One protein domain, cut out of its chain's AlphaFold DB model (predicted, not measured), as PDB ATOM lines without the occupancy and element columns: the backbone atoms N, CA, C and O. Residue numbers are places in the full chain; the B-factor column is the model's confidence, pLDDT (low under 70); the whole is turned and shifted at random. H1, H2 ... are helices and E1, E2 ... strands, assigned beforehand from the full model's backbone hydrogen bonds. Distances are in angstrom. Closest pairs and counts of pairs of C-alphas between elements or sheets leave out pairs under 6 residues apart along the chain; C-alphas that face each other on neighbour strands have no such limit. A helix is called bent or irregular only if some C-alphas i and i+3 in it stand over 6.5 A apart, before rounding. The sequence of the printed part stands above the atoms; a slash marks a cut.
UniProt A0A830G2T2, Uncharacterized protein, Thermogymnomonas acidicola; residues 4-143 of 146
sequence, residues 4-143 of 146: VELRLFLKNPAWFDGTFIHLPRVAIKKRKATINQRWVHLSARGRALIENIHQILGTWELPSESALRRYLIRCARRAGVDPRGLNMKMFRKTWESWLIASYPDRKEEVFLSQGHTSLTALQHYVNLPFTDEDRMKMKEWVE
ATOM      1  N   VAL A   4      -9.460  52.952  42.153       91.69
ATOM      2  CA  VAL A   4      -9.908  54.251  42.692       91.69
ATOM      3  C   VAL A   4     -11.371  54.242  43.148       91.69
ATOM      4  O   VAL A   4     -11.692  54.833  44.171       91.69
ATOM      5  N   GLU A   5     -12.251  53.551  42.421       93.25
ATOM      6  CA  GLU A   5     -13.671  53.439  42.773       93.25
ATOM      7  C   GLU A   5     -13.832  52.592  44.041       93.25
ATOM      8  O   GLU A   5     -14.558  52.995  44.941       93.25
ATOM      9  N   LEU A   6     -13.082  51.488  44.160       93.25
ATOM     10  CA  LEU A   6     -13.060  50.658  45.366       93.25
ATOM     11  C   LEU A   6     -12.554  51.450  46.576       93.25
ATOM     12  O   LEU A   6     -13.138  51.389  47.650       93.25
ATOM     13  N   ARG A   7     -11.496  52.244  46.397       93.44
ATOM     14  CA  ARG A   7     -10.934  53.072  47.469       93.44
ATOM     15  C   ARG A   7     -11.915  54.150  47.945       93.44
ATOM     16  O   ARG A   7     -11.903  54.496  49.120       93.44
ATOM     17  N   LEU A   8     -12.750  54.681  47.049       94.69
ATOM     18  CA  LEU A   8     -13.821  55.616  47.407       94.69
ATOM     19  C   LEU A   8     -14.991  54.902  48.082       94.69
ATOM     20  O   LEU A   8     -15.492  55.411  49.078       94.69
ATOM     21  N   PHE A   9     -15.377  53.726  47.587       95.25
ATOM     22  CA  PHE A   9     -16.407  52.892  48.204       95.25
ATOM     23  C   PHE A   9     -16.064  52.539  49.655       95.25
ATOM     24  O   PHE A   9     -16.886  52.745  50.535       95.25
ATOM     25  N   LEU A  10     -14.821  52.136  49.940       94.00
ATOM     26  CA  LEU A  10     -14.375  51.873  51.315       94.00
ATOM     27  C   LEU A  10     -14.452  53.106  52.230       94.00
ATOM     28  O   LEU A  10     -14.479  52.976  53.442       94.00
ATOM     29  N   LYS A  11     -14.479  54.324  51.687       94.31
ATOM     30  CA  LYS A  11     -14.697  55.540  52.489       94.31
ATOM     31  C   LYS A  11     -16.177  55.911  52.614       94.31
ATOM     32  O   LYS A  11     -16.505  56.823  53.360       94.31
ATOM     33  N   ASN A  12     -17.049  55.242  51.863       95.56
ATOM     34  CA  ASN A  12     -18.479  55.512  51.762       95.56
ATOM     35  C   ASN A  12     -19.265  54.182  51.785       95.56
ATOM     36  O   ASN A  12     -19.911  53.839  50.793       95.56
ATOM     37  N   PRO A  13     -19.220  53.414  52.891       93.81
ATOM     38  CA  PRO A  13     -19.839  52.085  52.962       93.81
ATOM     39  C   PRO A  13     -21.358  52.106  52.736       93.81
ATOM     40  O   PRO A  13     -21.910  51.130  52.241       93.81
ATOM     41  N   ALA A  14     -22.020  53.241  52.994       95.69
ATOM     42  CA  ALA A  14     -23.446  53.452  52.723       95.69
ATOM     43  C   ALA A  14     -23.837  53.308  51.237       95.69
ATOM     44  O   ALA A  14     -25.016  53.269  50.907       95.69
ATOM     45  N   TRP A  15     -22.865  53.247  50.325       96.19
ATOM     46  CA  TRP A  15     -23.108  52.949  48.913       96.19
ATOM     47  C   TRP A  15     -23.481  51.487  48.653       96.19
ATOM     48  O   TRP A  15     -23.878  51.164  47.537       96.19
ATOM     49  N   PHE A  16     -23.326  50.598  49.632       96.69
ATOM     50  CA  PHE A  16     -23.779  49.216  49.538       96.69
ATOM     51  C   PHE A  16     -25.159  49.067  50.185       96.69
ATOM     52  O   PHE A  16     -25.323  49.379  51.361       96.69
ATOM     53  N   ASP A  17     -26.139  48.579  49.423       93.88
ATOM     54  CA  ASP A  17     -27.536  48.423  49.868       93.88
ATOM     55  C   ASP A  17     -27.872  47.008  50.382       93.88
ATOM     56  O   ASP A  17     -29.034  46.680  50.615       93.88
ATOM     57  N   GLY A  18     -26.858  46.150  50.532       90.88
ATOM     58  CA  GLY A  18     -27.012  44.730  50.857       90.88
ATOM     59  C   GLY A  18     -27.001  43.814  49.631       90.88
ATOM     60  O   GLY A  18     -26.738  42.624  49.762       90.88
ATOM     61  N   THR A  19     -27.217  44.337  48.423       90.94
ATOM     62  CA  THR A  19     -27.181  43.550  47.178       90.94
ATOM     63  C   THR A  19     -26.213  44.134  46.155       90.94
ATOM     64  O   THR A  19     -25.383  43.401  45.613       90.94
ATOM     65  N   PHE A  20     -26.270  45.444  45.938       95.69
ATOM     66  CA  PHE A  20     -25.526  46.179  44.929       95.69
ATOM     67  C   PHE A  20     -24.650  47.261  45.556       95.69
ATOM     68  O   PHE A  20     -24.933  47.785  46.632       95.69
ATOM     69  N   ILE A  21     -23.604  47.663  44.830       97.06
ATOM     70  CA  ILE A  21     -22.842  48.874  45.160       97.06
ATOM     71  C   ILE A  21     -23.260  50.002  44.216       97.06
ATOM     72  O   ILE A  21     -22.979  49.949  43.013       97.06
ATOM     73  N   HIS A  22     -23.877  51.048  44.756       96.44
ATOM     74  CA  HIS A  22     -24.163  52.290  44.043       96.44
ATOM     75  C   HIS A  22     -22.887  53.115  43.890       96.44
ATOM     76  O   HIS A  22     -22.298  53.579  44.860       96.44
ATOM     77  N   LEU A  23     -22.435  53.329  42.657       95.06
ATOM     78  CA  LEU A  23     -21.336  54.246  42.371       95.06
ATOM     79  C   LEU A  23     -21.898  55.566  41.828       95.06
ATOM     80  O   LEU A  23     -22.196  55.644  40.628       95.06
ATOM     81  N   PRO A  24     -22.008  56.616  42.665       93.88
ATOM     82  CA  PRO A  24     -22.470  57.927  42.227       93.88
ATOM     83  C   PRO A  24     -21.415  58.643  41.373       93.88
ATOM     84  O   PRO A  24     -20.248  58.244  41.301       93.88
ATOM     85  N   ARG A  25     -21.796  59.775  40.763       89.38
ATOM     86  CA  ARG A  25     -20.923  60.580  39.882       89.38
ATOM     87  C   ARG A  25     -19.564  60.894  40.500       89.38
ATOM     88  O   ARG A  25     -18.551  60.830  39.807       89.38
ATOM     89  N   VAL A  26     -19.526  61.180  41.801       89.69
ATOM     90  CA  VAL A  26     -18.290  61.500  42.538       89.69
ATOM     91  C   VAL A  26     -17.270  60.354  42.537       89.69
ATOM     92  O   VAL A  26     -16.061  60.619  42.591       89.69
ATOM     93  N   ALA A  27     -17.734  59.105  42.413       88.75
ATOM     94  CA  ALA A  27     -16.906  57.908  42.309       88.75
ATOM     95  C   ALA A  27     -16.358  57.685  40.887       88.75
ATOM     96  O   ALA A  27     -15.291  57.092  40.707       88.75
ATOM     97  N   ILE A  28     -17.042  58.195  39.858       86.00
ATOM     98  CA  ILE A  28     -16.671  58.009  38.452       86.00
ATOM     99  C   ILE A  28     -15.633  59.063  38.044       86.00
ATOM    100  O   ILE A  28     -15.940  60.116  37.496       86.00
ATOM    101  N   LYS A  29     -14.351  58.757  38.269       82.88
ATOM    102  CA  LYS A  29     -13.232  59.670  37.949       82.88
ATOM    103  C   LYS A  29     -12.826  59.708  36.467       82.88
ATOM    104  O   LYS A  29     -11.947  60.475  36.084       82.88
ATOM    105  N   LYS A  30     -13.422  58.878  35.604       80.19
ATOM    106  CA  LYS A  30     -13.092  58.869  34.168       80.19
ATOM    107  C   LYS A  30     -13.647  60.140  33.510       80.19
ATOM    108  O   LYS A  30     -14.847  60.239  33.297       80.19
ATOM    109  N   ARG A  31     -12.762  61.061  33.102       75.12
ATOM    110  CA  ARG A  31     -13.115  62.371  32.507       75.12
ATOM    111  C   ARG A  31     -14.103  62.296  31.334       75.12
ATOM    112  O   ARG A  31     -14.999  63.117  31.242       75.12
ATOM    113  N   LYS A  32     -13.943  61.307  30.446       77.69
ATOM    114  CA  LYS A  32     -14.814  61.071  29.277       77.69
ATOM    115  C   LYS A  32     -15.914  60.026  29.544       77.69
ATOM    116  O   LYS A  32     -16.270  59.271  28.644       77.69
ATOM    117  N   ALA A  33     -16.352  59.848  30.789       74.06
ATOM    118  CA  ALA A  33     -17.485  58.970  31.079       74.06
ATOM    119  C   ALA A  33     -18.801  59.675  30.728       74.06
ATOM    120  O   ALA A  33     -19.054  60.782  31.199       74.06
ATOM    121  N   THR A  34     -19.625  59.010  29.921       74.00
ATOM    122  CA  THR A  34     -20.995  59.433  29.592       74.00
ATOM    123  C   THR A  34     -21.987  59.046  30.688       74.00
ATOM    124  O   THR A  34     -22.968  59.741  30.914       74.00
ATOM    125  N   ILE A  35     -21.706  57.956  31.405       77.94
ATOM    126  CA  ILE A  35     -22.526  57.457  32.510       77.94
ATOM    127  C   ILE A  35     -22.221  58.250  33.788       77.94
ATOM    128  O   ILE A  35     -21.064  58.352  34.204       77.94
ATOM    129  N   ASN A  36     -23.274  58.777  34.422       82.75
ATOM    130  CA  ASN A  36     -23.180  59.612  35.626       82.75
ATOM    131  C   ASN A  36     -23.289  58.827  36.934       82.75
ATOM    132  O   ASN A  36     -22.837  59.316  37.960       82.75
ATOM    133  N   GLN A  37     -23.851  57.625  36.905       90.12
ATOM    134  CA  GLN A  37     -23.942  56.718  38.047       90.12
ATOM    135  C   GLN A  37     -24.109  55.290  37.544       90.12
ATOM    136  O   GLN A  37     -24.580  55.095  36.423       90.12
ATOM    137  N   ARG A  38     -23.739  54.294  38.348       91.88
ATOM    138  CA  ARG A  38     -24.030  52.896  38.013       91.88
ATOM    139  C   ARG A  38     -24.134  52.016  39.245       91.88
ATOM    140  O   ARG A  38     -23.478  52.283  40.247       91.88
ATOM    141  N   TRP A  39     -24.889  50.941  39.106       94.88
ATOM    142  CA  TRP A  39     -24.984  49.875  40.089       94.88
ATOM    143  C   TRP A  39     -24.009  48.763  39.729       94.88
ATOM    144  O   TRP A  39     -23.983  48.291  38.594       94.88
ATOM    145  N   VAL A  40     -23.157  48.379  40.675       95.44
ATOM    146  CA  VAL A  40     -22.245  47.247  40.519       95.44
ATOM    147  C   VAL A  40     -22.894  46.031  41.158       95.44
ATOM    148  O   VAL A  40     -22.976  45.932  42.380       95.44
ATOM    149  N   HIS A  41     -23.324  45.118  40.297       95.75
ATOM    150  CA  HIS A  41     -23.844  43.802  40.653       95.75
ATOM    151  C   HIS A  41     -22.710  42.899  41.157       95.75
ATOM    152  O   HIS A  41     -21.586  42.950  40.629       95.75
ATOM    153  N   LEU A  42     -23.008  42.049  42.137       95.75
ATOM    154  CA  LEU A  42     -22.032  41.205  42.829       95.75
ATOM    155  C   LEU A  42     -22.408  39.730  42.684       95.75
ATOM    156  O   LEU A  42     -23.581  39.373  42.724       95.75
ATOM    157  N   SER A  43     -21.409  38.851  42.554       95.81
ATOM    158  CA  SER A  43     -21.638  37.413  42.751       95.81
ATOM    159  C   SER A  43     -21.960  37.121  44.216       95.81
ATOM    160  O   SER A  43     -21.694  37.954  45.086       95.81
ATOM    161  N   ALA A  44     -22.486  35.932  44.514       94.81
ATOM    162  CA  ALA A  44     -22.767  35.520  45.891       94.81
ATOM    163  C   ALA A  44     -21.518  35.650  46.786       94.81
ATOM    164  O   ALA A  44     -21.572  36.246  47.861       94.81
ATOM    165  N   ARG A  45     -20.360  35.198  46.283       94.00
ATOM    166  CA  ARG A  45     -19.057  35.368  46.947       94.00
ATOM    167  C   ARG A  45     -18.651  36.830  47.086       94.00
ATOM    168  O   ARG A  45     -18.164  37.238  48.136       94.00
ATOM    169  N   GLY A  46     -18.843  37.618  46.027       94.38
ATOM    170  CA  GLY A  46     -18.549  39.046  46.046       94.38
ATOM    171  C   GLY A  46     -19.353  39.780  47.118       94.38
ATOM    172  O   GLY A  46     -18.786  40.588  47.843       94.38
ATOM    173  N   ARG A  47     -20.641  39.460  47.260       95.06
ATOM    174  CA  ARG A  47     -21.528  40.047  48.271       95.06
ATOM    175  C   ARG A  47     -21.062  39.724  49.688       95.06
ATOM    176  O   ARG A  47     -20.814  40.652  50.446       95.06
ATOM    177  N   ALA A  48     -20.818  38.446  49.986       93.62
ATOM    178  CA  ALA A  48     -20.319  38.021  51.295       93.62
ATOM    179  C   ALA A  48     -18.983  38.700  51.665       93.62
ATOM    180  O   ALA A  48     -18.766  39.085  52.814       93.62
ATOM    181  N   LEU A  49     -18.087  38.891  50.688       93.88
ATOM    182  CA  LEU A  49     -16.829  39.608  50.903       93.88
ATOM    183  C   LEU A  49     -17.059  41.100  51.162       93.88
ATOM    184  O   LEU A  49     -16.425  41.660  52.050       93.88
ATOM    185  N   ILE A  50     -17.934  41.746  50.389       94.81
ATOM    186  CA  ILE A  50     -18.224  43.180  50.515       94.81
ATOM    187  C   ILE A  50     -18.925  43.496  51.839       94.81
ATOM    188  O   ILE A  50     -18.543  44.468  52.486       94.81
ATOM    189  N   GLU A  51     -19.863  42.657  52.278       94.50
ATOM    190  CA  GLU A  51     -20.528  42.768  53.586       94.50
ATOM    191  C   GLU A  51     -19.520  42.829  54.740       94.50
ATOM    192  O   GLU A  51     -19.693  43.595  55.686       94.50
ATOM    193  N   ASN A  52     -18.423  42.077  54.631       93.44
ATOM    194  CA  ASN A  52     -17.423  41.939  55.686       93.44
ATOM    195  C   ASN A  52     -16.113  42.686  55.385       93.44
ATOM    196  O   ASN A  52     -15.138  42.549  56.125       93.44
ATOM    197  N   ILE A  53     -16.051  43.495  54.319       93.50
ATOM    198  CA  ILE A  53     -14.775  44.018  53.799       93.50
ATOM    199  C   ILE A  53     -14.024  44.879  54.816       93.50
ATOM    200  O   ILE A  53     -12.800  44.812  54.898       93.50
ATOM    201  N   HIS A  54     -14.745  45.650  55.627       90.88
ATOM    202  CA  HIS A  54     -14.156  46.480  56.675       90.88
ATOM    203  C   HIS A  54     -13.580  45.658  57.825       90.88
ATOM    204  O   HIS A  54     -12.526  46.005  58.346       90.88
ATOM    205  N   GLN A  55     -14.228  44.551  58.185       92.00
ATOM    206  CA  GLN A  55     -13.715  43.634  59.201       92.00
ATOM    207  C   GLN A  55     -12.471  42.901  58.687       92.00
ATOM    208  O   GLN A  55     -11.480  42.800  59.400       92.00
ATOM    209  N   ILE A  56     -12.498  42.461  57.422       91.31
ATOM    210  CA  ILE A  56     -11.374  41.784  56.759       91.31
ATOM    211  C   ILE A  56     -10.155  42.706  56.658       91.31
ATOM    212  O   ILE A  56      -9.026  42.271  56.883       91.31
ATOM    213  N   LEU A  57     -10.366  43.975  56.299       90.62
ATOM    214  CA  LEU A  57      -9.287  44.954  56.195       90.62
ATOM    215  C   LEU A  57      -8.831  45.467  57.565       90.62
ATOM    216  O   LEU A  57      -7.668  45.830  57.707       90.62
ATOM    217  N   GLY A  58      -9.706  45.516  58.570       90.75
ATOM    218  CA  GLY A  58      -9.398  46.119  59.865       90.75
ATOM    219  C   GLY A  58      -8.917  47.564  59.702       90.75
ATOM    220  O   GLY A  58      -9.616  48.406  59.141       90.75
ATOM    221  N   THR A  59      -7.699  47.849  60.166       88.50
ATOM    222  CA  THR A  59      -7.049  49.165  60.036       88.50
ATOM    223  C   THR A  59      -6.204  49.315  58.768       88.50
ATOM    224  O   THR A  59      -5.603  50.367  58.549       88.50
ATOM    225  N   TRP A  60      -6.112  48.275  57.933       89.12
ATOM    226  CA  TRP A  60      -5.272  48.291  56.744       89.12
ATOM    227  C   TRP A  60      -5.920  49.091  55.615       89.12
ATOM    228  O   TRP A  60      -7.050  48.836  55.197       89.12
ATOM    229  N   GLU A  61      -5.161  50.024  55.044       88.06
ATOM    230  CA  GLU A  61      -5.560  50.675  53.804       88.06
ATOM    231  C   GLU A  61      -5.276  49.794  52.584       88.06
ATOM    232  O   GLU A  61      -4.329  49.002  52.549       88.06
ATOM    233  N   LEU A  62      -6.045  50.003  51.510       89.69
ATOM    234  CA  LEU A  62      -5.726  49.379  50.229       89.69
ATOM    235  C   LEU A  62      -4.308  49.762  49.769       89.69
ATOM    236  O   LEU A  62      -3.973  50.954  49.741       89.69
ATOM    237  N   PRO A  63      -3.501  48.805  49.279       92.06
ATOM    238  CA  PRO A  63      -2.195  49.112  48.706       92.06
ATOM    239  C   PRO A  63      -2.311  50.026  47.482       92.06
ATOM    240  O   PRO A  63      -3.319  50.020  46.769       92.06
ATOM    241  N   SER A  64      -1.273  50.820  47.212       92.00
ATOM    242  CA  SER A  64      -1.214  51.650  46.001       92.00
ATOM    243  C   SER A  64      -1.328  50.797  44.730       92.00
ATOM    244  O   SER A  64      -0.979  49.616  44.730       92.00
ATOM    245  N   GLU A  65      -1.774  51.384  43.614       90.44
ATOM    246  CA  GLU A  65      -1.877  50.644  42.342       90.44
ATOM    247  C   GLU A  65      -0.536  50.026  41.920       90.44
ATOM    248  O   GLU A  65      -0.497  48.897  41.431       90.44
ATOM    249  N   SER A  66       0.576  50.716  42.184       92.06
ATOM    250  CA  SER A  66       1.927  50.199  41.949       92.06
ATOM    251  C   SER A  66       2.241  48.982  42.825       92.06
ATOM    252  O   SER A  66       2.825  48.014  42.337       92.06
ATOM    253  N   ALA A  67       1.841  48.996  44.101       93.94
ATOM    254  CA  ALA A  67       2.016  47.858  45.002       93.94
ATOM    255  C   ALA A  67       1.148  46.661  44.582       93.94
ATOM    256  O   ALA A  67       1.665  45.547  44.482       93.94
ATOM    257  N   LEU A  68      -0.122  46.895  44.236       93.19
ATOM    258  CA  LEU A  68      -1.013  45.863  43.698       93.19
ATOM    259  C   LEU A  68      -0.477  45.281  42.385       93.19
ATOM    260  O   LEU A  68      -0.524  44.072  42.175       93.19
ATOM    261  N   ARG A  69       0.098  46.113  41.508       93.69
ATOM    262  CA  ARG A  69       0.731  45.643  40.269       93.69
ATOM    263  C   ARG A  69       1.947  44.764  40.544       93.69
ATOM    264  O   ARG A  69       2.071  43.715  39.917       93.69
ATOM    265  N   ARG A  70       2.828  45.146  41.475       95.00
ATOM    266  CA  ARG A  70       3.963  44.294  41.881       95.00
ATOM    267  C   ARG A  70       3.486  42.961  42.451       95.00
ATOM    268  O   ARG A  70       4.044  41.923  42.104       95.00
ATOM    269  N   TYR A  71       2.440  42.991  43.277       94.94
ATOM    270  CA  TYR A  71       1.810  41.787  43.813       94.94
ATOM    271  C   TYR A  71       1.283  40.883  42.687       94.94
ATOM    272  O   TYR A  71       1.646  39.713  42.629       94.94
ATOM    273  N   LEU A  72       0.527  41.444  41.738       94.62
ATOM    274  CA  LEU A  72       0.002  40.718  40.579       94.62
ATOM    275  C   LEU A  72       1.115  40.086  39.730       94.62
ATOM    276  O   LEU A  72       1.016  38.917  39.378       94.62
ATOM    277  N   ILE A  73       2.191  40.824  39.439       95.50
ATOM    278  CA  ILE A  73       3.343  40.301  38.682       95.50
ATOM    279  C   ILE A  73       3.973  39.105  39.406       95.50
ATOM    280  O   ILE A  73       4.346  38.120  38.771       95.50
ATOM    281  N   ARG A  74       4.082  39.166  40.737       96.19
ATOM    282  CA  ARG A  74       4.601  38.053  41.539       96.19
ATOM    283  C   ARG A  74       3.684  36.832  41.472       96.19
ATOM    284  O   ARG A  74       4.186  35.724  41.315       96.19
ATOM    285  N   CYS A  75       2.370  37.023  41.570       95.62
ATOM    286  CA  CYS A  75       1.401  35.935  41.421       95.62
ATOM    287  C   CYS A  75       1.462  35.308  40.025       95.62
ATOM    288  O   CYS A  75       1.515  34.089  39.920       95.62
ATOM    289  N   ALA A  76       1.544  36.127  38.972       95.56
ATOM    290  CA  ALA A  76       1.659  35.653  37.595       95.56
ATOM    291  C   ALA A  76       2.895  34.765  37.398       95.56
ATOM    292  O   ALA A  76       2.768  33.642  36.924       95.56
ATOM    293  N   ARG A  77       4.066  35.204  37.883       96.12
ATOM    294  CA  ARG A  77       5.301  34.401  37.840       96.12
ATOM    295  C   ARG A  77       5.161  33.063  38.565       96.12
ATOM    296  O   ARG A  77       5.610  32.052  38.044       96.12
ATOM    297  N   ARG A  78       4.522  33.046  39.741       97.00
ATOM    298  CA  ARG A  78       4.270  31.804  40.500       97.00
ATOM    299  C   ARG A  78       3.320  30.852  39.775       97.00
ATOM    300  O   ARG A  78       3.443  29.649  39.944       97.00
ATOM    301  N   ALA A  79       2.386  31.393  39.000       95.25
ATOM    302  CA  ALA A  79       1.411  30.631  38.230       95.25
ATOM    303  C   ALA A  79       1.895  30.270  36.811       95.25
ATOM    304  O   ALA A  79       1.122  29.711  36.043       95.25
ATOM    305  N   GLY A  80       3.131  30.622  36.429       95.88
ATOM    306  CA  GLY A  80       3.637  30.399  35.068       95.88
ATOM    307  C   GLY A  80       2.994  31.288  33.993       95.88
ATOM    308  O   GLY A  80       3.083  30.982  32.810       95.88
ATOM    309  N   VAL A  81       2.352  32.394  34.383       93.56
ATOM    310  CA  VAL A  81       1.721  33.357  33.468       93.56
ATOM    311  C   VAL A  81       2.698  34.485  33.142       93.56
ATOM    312  O   VAL A  81       3.301  35.082  34.039       93.56
ATOM    313  N   ASP A  82       2.816  34.824  31.857       94.50
ATOM    314  CA  ASP A  82       3.644  35.936  31.391       94.50
ATOM    315  C   ASP A  82       3.180  37.276  32.007       94.50
ATOM    316  O   ASP A  82       2.035  37.693  31.812       94.50
ATOM    317  N   PRO A  83       4.047  37.990  32.754       94.25
ATOM    318  CA  PRO A  83       3.680  39.245  33.395       94.25
ATOM    319  C   PRO A  83       3.614  40.450  32.438       94.25
ATOM    320  O   PRO A  83       3.254  41.554  32.874       94.25
ATOM    321  N   ARG A  84       3.993  40.302  31.162       92.81
ATOM    322  CA  ARG A  84       3.957  41.399  30.187       92.81
ATOM    323  C   ARG A  84       2.529  41.918  30.009       92.81
ATOM    324  O   ARG A  84       1.569  41.172  29.890       92.81
ATOM    325  N   GLY A  85       2.380  43.241  30.047       87.50
ATOM    326  CA  GLY A  85       1.078  43.906  29.920       87.50
ATOM    327  C   GLY A  85       0.177  43.841  31.161       87.50
ATOM    328  O   GLY A  85      -0.819  44.572  31.205       87.50
ATOM    329  N   LEU A  86       0.530  43.072  32.204       91.56
ATOM    330  CA  LEU A  86      -0.336  42.920  33.372       91.56
ATOM    331  C   LEU A  86      -0.534  44.238  34.138       91.56
ATOM    332  O   LEU A  86       0.415  44.943  34.513       91.56
ATOM    333  N   ASN A  87      -1.802  44.579  34.381       91.69
ATOM    334  CA  ASN A  87      -2.221  45.784  35.091       91.69
ATOM    335  C   ASN A  87      -3.620  45.629  35.719       91.69
ATOM    336  O   ASN A  87      -4.372  44.716  35.392       91.69
ATOM    337  N   MET A  88      -3.997  46.567  36.594       90.50
ATOM    338  CA  MET A  88      -5.260  46.500  37.345       90.50
ATOM    339  C   MET A  88      -6.520  46.555  36.468       90.50
ATOM    340  O   MET A  88      -7.575  46.080  36.884       90.50
ATOM    341  N   LYS A  89      -6.445  47.104  35.245       88.75
ATOM    342  CA  LYS A  89      -7.601  47.147  34.331       88.75
ATOM    343  C   LYS A  89      -7.992  45.753  33.848       88.75
ATOM    344  O   LYS A  89      -9.155  45.563  33.494       88.75
ATOM    345  N   MET A  90      -7.054  44.804  33.843       89.31
ATOM    346  CA  MET A  90      -7.325  43.442  33.398       89.31
ATOM    347  C   MET A  90      -8.325  42.736  34.293       89.31
ATOM    348  O   MET A  90      -9.232  42.142  33.748       89.31
ATOM    349  N   PHE A  91      -8.256  42.875  35.623       89.94
ATOM    350  CA  PHE A  91      -9.242  42.249  36.517       89.94
ATOM    351  C   PHE A  91     -10.675  42.591  36.111       89.94
ATOM    352  O   PHE A  91     -11.528  41.717  36.015       89.94
ATOM    353  N   ARG A  92     -10.925  43.866  35.790       88.75
ATOM    354  CA  ARG A  92     -12.233  44.312  35.304       88.75
ATOM    355  C   ARG A  92     -12.588  43.685  33.953       88.75
ATOM    356  O   ARG A  92     -13.737  43.323  33.754       88.75
ATOM    357  N   LYS A  93     -11.622  43.584  33.034       87.38
ATOM    358  CA  LYS A  93     -11.823  43.009  31.698       87.38
ATOM    359  C   LYS A  93     -12.044  41.497  31.736       87.38
ATOM    360  O   LYS A  93     -12.968  41.035  31.087       87.38
ATOM    361  N   THR A  94     -11.265  40.765  32.525       90.31
ATOM    362  CA  THR A  94     -11.432  39.330  32.772       90.31
ATOM    363  C   THR A  94     -12.779  39.048  33.425       90.31
ATOM    364  O   THR A  94     -13.509  38.189  32.951       90.31
ATOM    365  N   TRP A  95     -13.151  39.819  34.451       93.00
ATOM    366  CA  TRP A  95     -14.457  39.688  35.099       93.00
ATOM    367  C   TRP A  95     -15.616  39.930  34.125       93.00
ATOM    368  O   TRP A  95     -16.552  39.143  34.065       93.00
ATOM    369  N   GLU A  96     -15.527  40.989  33.318       91.19
ATOM    370  CA  GLU A  96     -16.489  41.284  32.253       91.19
ATOM    371  C   GLU A  96     -16.595  40.130  31.241       91.19
ATOM    372  O   GLU A  96     -17.702  39.698  30.934       91.19
ATOM    373  N   SER A  97     -15.464  39.575  30.790       90.12
ATOM    374  CA  SER A  97     -15.429  38.403  29.904       90.12
ATOM    375  C   SER A  97     -16.119  37.182  30.516       90.12
ATOM    376  O   SER A  97     -16.886  36.514  29.830       90.12
ATOM    377  N   TRP A  98     -15.860  36.888  31.793       93.25
ATOM    378  CA  TRP A  98     -16.450  35.737  32.483       93.25
ATOM    379  C   TRP A  98     -17.960  35.887  32.643       93.25
ATOM    380  O   TRP A  98     -18.697  34.930  32.416       93.25
ATOM    381  N   LEU A  99     -18.430  37.092  32.973       92.75
ATOM    382  CA  LEU A  99     -19.858  37.373  33.073       92.75
ATOM    383  C   LEU A  99     -20.569  37.217  31.728       92.75
ATOM    384  O   LEU A  99     -21.624  36.602  31.687       92.75
ATOM    385  N   ILE A 100     -19.991  37.712  30.631       90.56
ATOM    386  CA  ILE A 100     -20.601  37.580  29.297       90.56
ATOM    387  C   ILE A 100     -20.613  36.120  28.841       90.56
ATOM    388  O   ILE A 100     -21.599  35.665  28.269       90.56
ATOM    389  N   ALA A 101     -19.542  35.372  29.116       89.88
ATOM    390  CA  ALA A 101     -19.476  33.952  28.785       89.88
ATOM    391  C   ALA A 101     -20.471  33.106  29.600       89.88
ATOM    392  O   ALA A 101     -20.975  32.106  29.092       89.88
ATOM    393  N   SER A 102     -20.750  33.500  30.844       91.12
ATOM    394  CA  SER A 102     -21.614  32.740  31.760       91.12
ATOM    395  C   SER A 102     -23.082  33.168  31.711       91.12
ATOM    396  O   SER A 102     -23.960  32.357  31.981       91.12
ATOM    397  N   TYR A 103     -23.352  34.427  31.360       90.38
ATOM    398  CA  TYR A 103     -24.688  35.023  31.286       90.38
ATOM    399  C   TYR A 103     -24.871  35.782  29.960       90.38
ATOM    400  O   TYR A 103     -25.040  37.007  29.967       90.38
ATOM    401  N   PRO A 104     -24.823  35.089  28.807       87.12
ATOM    402  CA  PRO A 104     -24.918  35.735  27.495       87.12
ATOM    403  C   PRO A 104     -26.217  36.539  27.318       87.12
ATOM    404  O   PRO A 104     -26.198  37.600  26.692       87.12
ATOM    405  N   ASP A 105     -27.308  36.094  27.946       89.88
ATOM    406  CA  ASP A 105     -28.627  36.742  27.896       89.88
ATOM    407  C   ASP A 105     -28.728  38.016  28.752       89.88
ATOM    408  O   ASP A 105     -29.700  38.755  28.646       89.88
ATOM    409  N   ARG A 106     -27.725  38.298  29.596       90.81
ATOM    410  CA  ARG A 106     -27.683  39.468  30.500       90.81
ATOM    411  C   ARG A 106     -26.554  40.440  30.152       90.81
ATOM    412  O   ARG A 106     -26.110  41.227  30.990       90.81
ATOM    413  N   LYS A 107     -26.047  40.390  28.918       88.56
ATOM    414  CA  LYS A 107     -24.906  41.202  28.455       88.56
ATOM    415  C   LYS A 107     -25.120  42.708  28.657       88.56
ATOM    416  O   LYS A 107     -24.183  43.403  29.048       88.56
ATOM    417  N   GLU A 108     -26.335  43.219  28.452       88.44
ATOM    418  CA  GLU A 108     -26.672  44.628  28.670       88.44
ATOM    419  C   GLU A 108     -26.478  45.022  30.138       88.44
ATOM    420  O   GLU A 108     -25.826  46.030  30.424       88.44
ATOM    421  N   GLU A 109     -26.966  44.199  31.071       91.69
ATOM    422  CA  GLU A 109     -26.775  44.409  32.509       91.69
ATOM    423  C   GLU A 109     -25.286  44.395  32.872       91.69
ATOM    424  O   GLU A 109     -24.807  45.252  33.624       91.69
ATOM    425  N   VAL A 110     -24.516  43.465  32.291       91.44
ATOM    426  CA  VAL A 110     -23.062  43.393  32.494       91.44
ATOM    427  C   VAL A 110     -22.394  44.685  32.027       91.44
ATOM    428  O   VAL A 110     -21.601  45.271  32.772       91.44
ATOM    429  N   PHE A 111     -22.721  45.179  30.830       88.12
ATOM    430  CA  PHE A 111     -22.131  46.408  30.298       88.12
ATOM    431  C   PHE A 111     -22.468  47.632  31.151       88.12
ATOM    432  O   PHE A 111     -21.564  48.420  31.464       88.12
ATOM    433  N   LEU A 112     -23.722  47.764  31.587       88.69
ATOM    434  CA  LEU A 112     -24.162  48.846  32.469       88.69
ATOM    435  C   LEU A 112     -23.430  48.794  33.820       88.69
ATOM    436  O   LEU A 112     -22.854  49.800  34.250       88.69
ATOM    437  N   SER A 113     -23.324  47.606  34.423       91.38
ATOM    438  CA  SER A 113     -22.589  47.360  35.674       91.38
ATOM    439  C   SER A 113     -21.091  47.690  35.557       91.38
ATOM    440  O   SER A 113     -20.474  48.292  36.450       91.38
ATOM    441  N   GLN A 114     -20.484  47.406  34.399       88.31
ATOM    442  CA  GLN A 114     -19.092  47.764  34.111       88.31
ATOM    443  C   GLN A 114     -18.897  49.234  33.691       88.31
ATOM    444  O   GLN A 114     -17.746  49.691  33.613       88.31
ATOM    445  N   GLY A 115     -19.975  49.986  33.447       83.19
ATOM    446  CA  GLY A 115     -19.947  51.382  33.007       83.19
ATOM    447  C   GLY A 115     -19.508  51.560  31.549       83.19
ATOM    448  O   GLY A 115     -18.699  52.449  31.263       83.19
ATOM    449  N   HIS A 116     -19.973  50.686  30.653       79.12
ATOM    450  CA  HIS A 116     -19.760  50.762  29.202       79.12
ATOM    451  C   HIS A 116     -21.061  51.103  28.465       79.12
ATOM    452  O   HIS A 116     -22.152  50.867  28.968       79.12
ATOM    453  N   THR A 117     -20.924  51.636  27.251       69.19
ATOM    454  CA  THR A 117     -22.004  51.743  26.261       69.19
ATOM    455  C   THR A 117     -21.987  50.500  25.364       69.19
ATOM    456  O   THR A 117     -20.917  50.079  24.922       69.19
ATOM    457  N   SER A 118     -23.156  49.924  25.089       63.16
ATOM    458  CA  SER A 118     -23.367  48.572  24.537       63.16
ATOM    459  C   SER A 118     -22.665  48.291  23.196       63.16
ATOM    460  O   SER A 118     -22.218  47.171  22.957       63.16
ATOM    461  N   LEU A 119     -22.511  49.304  22.334       57.88
ATOM    462  CA  LEU A 119     -22.076  49.119  20.941       57.88
ATOM    463  C   LEU A 119     -20.587  48.742  20.782       57.88
ATOM    464  O   LEU A 119     -20.233  48.002  19.873       57.88
ATOM    465  N   THR A 120     -19.700  49.220  21.663       57.84
ATOM    466  CA  THR A 120     -18.246  48.964  21.552       57.84
ATOM    467  C   THR A 120     -17.831  47.651  22.216       57.84
ATOM    468  O   THR A 120     -16.802  47.076  21.878       57.84
ATOM    469  N   ALA A 121     -18.605  47.170  23.188       59.19
ATOM    470  CA  ALA A 121     -18.235  45.994  23.959       59.19
ATOM    471  C   ALA A 121     -18.495  44.690  23.183       59.19
ATOM    472  O   ALA A 121     -17.660  43.791  23.219       59.19
ATOM    473  N   LEU A 122     -19.588  44.606  22.413       62.34
ATOM    474  CA  LEU A 122     -20.031  43.367  21.760       62.34
ATOM    475  C   LEU A 122     -18.977  42.752  20.814       62.34
ATOM    476  O   LEU A 122     -18.756  41.543  20.844       62.34
ATOM    477  N   GLN A 123     -18.258  43.583  20.050       61.38
ATOM    478  CA  GLN A 123     -17.218  43.137  19.108       61.38
ATOM    479  C   GLN A 123     -16.041  42.413  19.786       61.38
ATOM    480  O   GLN A 123     -15.353  41.625  19.145       61.38
ATOM    481  N   HIS A 124     -15.803  42.650  21.080       62.84
ATOM    482  CA  HIS A 124     -14.672  42.064  21.803       62.84
ATOM    483  C   HIS A 124     -14.980  40.714  22.462       62.84
ATOM    484  O   HIS A 124     -14.043  40.000  22.814       62.84
ATOM    485  N   TYR A 125     -16.256  40.377  22.663       66.75
ATOM    486  CA  TYR A 125     -16.650  39.255  23.527       66.75
ATOM    487  C   TYR A 125     -17.306  38.088  22.783       66.75
ATOM    488  O   TYR A 125     -17.291  36.973  23.294       66.75
ATOM    489  N   VAL A 126     -17.804  38.312  21.561       60.53
ATOM    490  CA  VAL A 126     -18.404  37.268  20.705       60.53
ATOM    491  C   VAL A 126     -17.380  36.212  20.255       60.53
ATOM    492  O   VAL A 126     -17.763  35.094  19.940       60.53
ATOM    493  N   ASN A 127     -16.080  36.528  20.282       68.56
ATOM    494  CA  ASN A 127     -15.013  35.643  19.801       68.56
ATOM    495  C   ASN A 127     -14.041  35.192  20.909       68.56
ATOM    496  O   ASN A 127     -12.848  35.029  20.661       68.56
ATOM    497  N   LEU A 128     -14.508  35.067  22.156       79.81
ATOM    498  CA  LEU A 128     -13.672  34.524  23.231       79.81
ATOM    499  C   LEU A 128     -13.653  32.989  23.159       79.81
ATOM    500  O   LEU A 128     -14.707  32.377  23.341       79.81
ATOM    501  N   PRO A 129     -12.484  32.355  22.949       85.50
ATOM    502  CA  PRO A 129     -12.377  30.910  22.757       85.50
ATOM    503  C   PRO A 129     -12.371  30.163  24.101       85.50
ATOM    504  O   PRO A 129     -11.473  29.372  24.373       85.50
ATOM    505  N   PHE A 130     -13.335  30.453  24.979       89.56
ATOM    506  CA  PHE A 130     -13.496  29.699  26.221       89.56
ATOM    507  C   PHE A 130     -14.114  28.338  25.933       89.56
ATOM    508  O   PHE A 130     -15.188  28.253  25.327       89.56
ATOM    509  N   THR A 131     -13.445  27.297  26.413       90.50
ATOM    510  CA  THR A 131     -13.935  25.922  26.373       90.50
ATOM    511  C   THR A 131     -15.081  25.725  27.365       90.50
ATOM    512  O   THR A 131     -15.307  26.544  28.261       90.50
ATOM    513  N   ASP A 132     -15.804  24.613  27.250       89.06
ATOM    514  CA  ASP A 132     -16.835  24.266  28.231       89.06
ATOM    515  C   ASP A 132     -16.237  24.017  29.622       89.06
ATOM    516  O   ASP A 132     -16.831  24.391  30.633       89.06
ATOM    517  N   GLU A 133     -15.016  23.478  29.686       93.06
ATOM    518  CA  GLU A 133     -14.279  23.323  30.941       93.06
ATOM    519  C   GLU A 133     -13.970  24.678  31.589       93.06
ATOM    520  O   GLU A 133     -14.165  24.849  32.796       93.06
ATOM    521  N   ASP A 134     -13.557  25.669  30.793       91.81
ATOM    522  CA  ASP A 134     -13.349  27.032  31.280       91.81
ATOM    523  C   ASP A 134     -14.644  27.603  31.864       91.81
ATOM    524  O   ASP A 134     -14.639  28.146  32.969       91.81
ATOM    525  N   ARG A 135     -15.774  27.433  31.165       89.25
ATOM    526  CA  ARG A 135     -17.091  27.909  31.624       89.25
ATOM    527  C   ARG A 135     -17.513  27.245  32.932       89.25
ATOM    528  O   ARG A 135     -17.998  27.931  33.833       89.25
ATOM    529  N   MET A 136     -17.282  25.939  33.077       90.81
ATOM    530  CA  MET A 136     -17.546  25.224  34.329       90.81
ATOM    531  C   MET A 136     -16.712  25.784  35.487       90.81
ATOM    532  O   MET A 136     -17.262  26.066  36.552       90.81
ATOM    533  N   LYS A 137     -15.413  26.024  35.273       92.69
ATOM    534  CA  LYS A 137     -14.519  26.612  36.289       92.69
ATOM    535  C   LYS A 137     -14.880  28.061  36.627       92.69
ATOM    536  O   LYS A 137     -14.724  28.484  37.769       92.69
ATOM    537  N   MET A 138     -15.374  28.834  35.658       93.62
ATOM    538  CA  MET A 138     -15.822  30.215  35.885       93.62
ATOM    539  C   MET A 138     -17.067  30.286  36.764       93.62
ATOM    540  O   MET A 138     -17.182  31.223  37.559       93.62
ATOM    541  N   LYS A 139     -17.984  29.314  36.635       90.38
ATOM    542  CA  LYS A 139     -19.293  29.314  37.304       90.38
ATOM    543  C   LYS A 139     -19.181  29.561  38.807       90.38
ATOM    544  O   LYS A 139     -19.879  30.424  39.324       90.38
ATOM    545  N   GLU A 140     -18.238  28.900  39.476       91.56
ATOM    546  CA  GLU A 140     -17.980  29.039  40.918       91.56
ATOM    547  C   GLU A 140     -17.726  30.499  41.362       91.56
ATOM    548  O   GLU A 140     -18.017  30.892  42.492       91.56
ATOM    549  N   TRP A 141     -17.179  31.330  40.473       94.00
ATOM    550  CA  TRP A 141     -16.821  32.719  40.772       94.00
ATOM    551  C   TRP A 141     -17.941  33.707  40.465       94.00
ATOM    552  O   TRP A 141     -18.091  34.717  41.162       94.00
ATOM    553  N   VAL A 142     -18.702  33.430  39.405       95.12
ATOM    554  CA  VAL A 142     -19.758  34.309  38.890       95.12
ATOM    555  C   VAL A 142     -21.149  33.928  39.385       95.12
ATOM    556  O   VAL A 142     -22.105  34.648  39.106       95.12
ATOM    557  N   GLU A 143     -21.300  32.814  40.096       95.38
ATOM    558  CA  GLU A 143     -22.588  32.339  40.592       95.38
ATOM    559  C   GLU A 143     -23.300  33.375  41.475       95.38
ATOM    560  O   GLU A 143     -22.691  34.115  42.255       95.38
TER     561      GLU A 143
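AT A GLANCE: This is residues 4 to 143 of the 146 residues of an uncharacterized protein of Thermogymnomonas acidicola (UniProt A0A830G2T2). Helix H5 runs through the middle of the domain; H6 folds back beside it as a helical hairpin, H8 crosses it, and H7 packs across it near residues 97 to 101. The earlier part wraps loosely round this core: the small strand hairpin of E1 and E2 packs on the last part of H6, H2 and H3 follow one another past one end of H8, and H4 meets the first residue of H5. The printed part has 140 residues with eight named helices and two named strands, in the order H1 E1 E2 H2 H3 H4 H5 H6 H7 H8, and its class is mostly helix. The sheet, E1 - E2, is antiparallel. The whole is compact, with a radius of gyration of the C-alphas of 16.0 A, and rounded, with spans of 41 by 36 by 30 A.

HOW THE PARTS SIT: H1, residues 4 to 9, touches no helix; its closest C-alpha pair with E1, residues 21 to 23, is Glu 5 and Leu 23, 7.7 A apart. E1 and E2, residues 38 to 40, form a hairpin, antiparallel with 150 degrees between their directions. Across it N 23 and O 38 are 2.8 A apart and N 40 and O 21 are 2.8 A apart, within hydrogen-bond range. H2, residues 44 to 51, and H3, residues 53 to 57, are near each other and meet only through their link. H3 and H4, residues 65 to 78, are apart. H5, residues 88 to 102, is the hub, touching four helices. H4 and H5 only just touch, with 3 pairs of C-alphas within 8 A, made by residues 65 to 69 of H4 and residue 88 of H5; the closest C-alphas are those of Arg 69 and Met 88, 6.7 A apart, and the tilt is steep, 62 degrees. H6, residues 104 to 114, forms a helical hairpin with H5, at a shallow tilt of 25 degrees, opposite ways; their closest C-alphas are those of Ile 100 and Lys 107, 5.7 A apart. H6 is irregular, with C-alphas 105 and 108 8.2 A apart. The closest C-alphas of E2 and H6 are those of Val 40 and Ser 113, 4.9 A apart. H7, residues 118 to 125, touches H6 only at the corner, with the C-alphas of Phe 111 and Ser 118 6.3 A apart. H7 and H5 only just touch, with 3 pairs of C-alphas within 8 A, and are about perpendicular at 86 degrees; the closest C-alphas are those of Ser 97 and Tyr 125, 6.5 A apart. H8, residues 132 to 142, touches residues 98 to 102 of H5 at a steep tilt of 66 degrees, opposite ways, closest at the C-alphas of Trp 98 and Met 138, 6.5 A apart. H8 and H2 are close but not clearly touching, closest at the C-alphas of Arg 45 and Trp 141, 7.1 A apart. Every O i to N i+4 pair is within hydrogen-bond range in H1, H2, H3 and H4, against 10 of 11 in H5, 5 of 7 in H6, 5 of 7 in H8 and 0 of 4 in H7, where 2 of 5 O i to N i+3 pairs are within range.

IN THESE COORDINATES: H1 begins at C-alpha 4, (-9.908, 54.251, 42.692). From first to last C-alpha H4 measures 19.9 A, H5 22.1 A, and H6 and H8 14.9 A each. H5 begins at C-alpha 88, (-5.260, 46.500, 37.345), and H8 ends at C-alpha 142, (-19.758, 34.309, 38.890).

THE WHOLE: The C-alphas of Thr 59 and Asn 127, the two farthest apart, are 43.2 A apart. The printed part has no cut. The links from H1 to E1, 11 residues, and from E1 to E2, 14 residues, are long. The mean pLDDT of the printed part is 89.0; residues 117 to 127 are under 70, and H7 has a mean of 61.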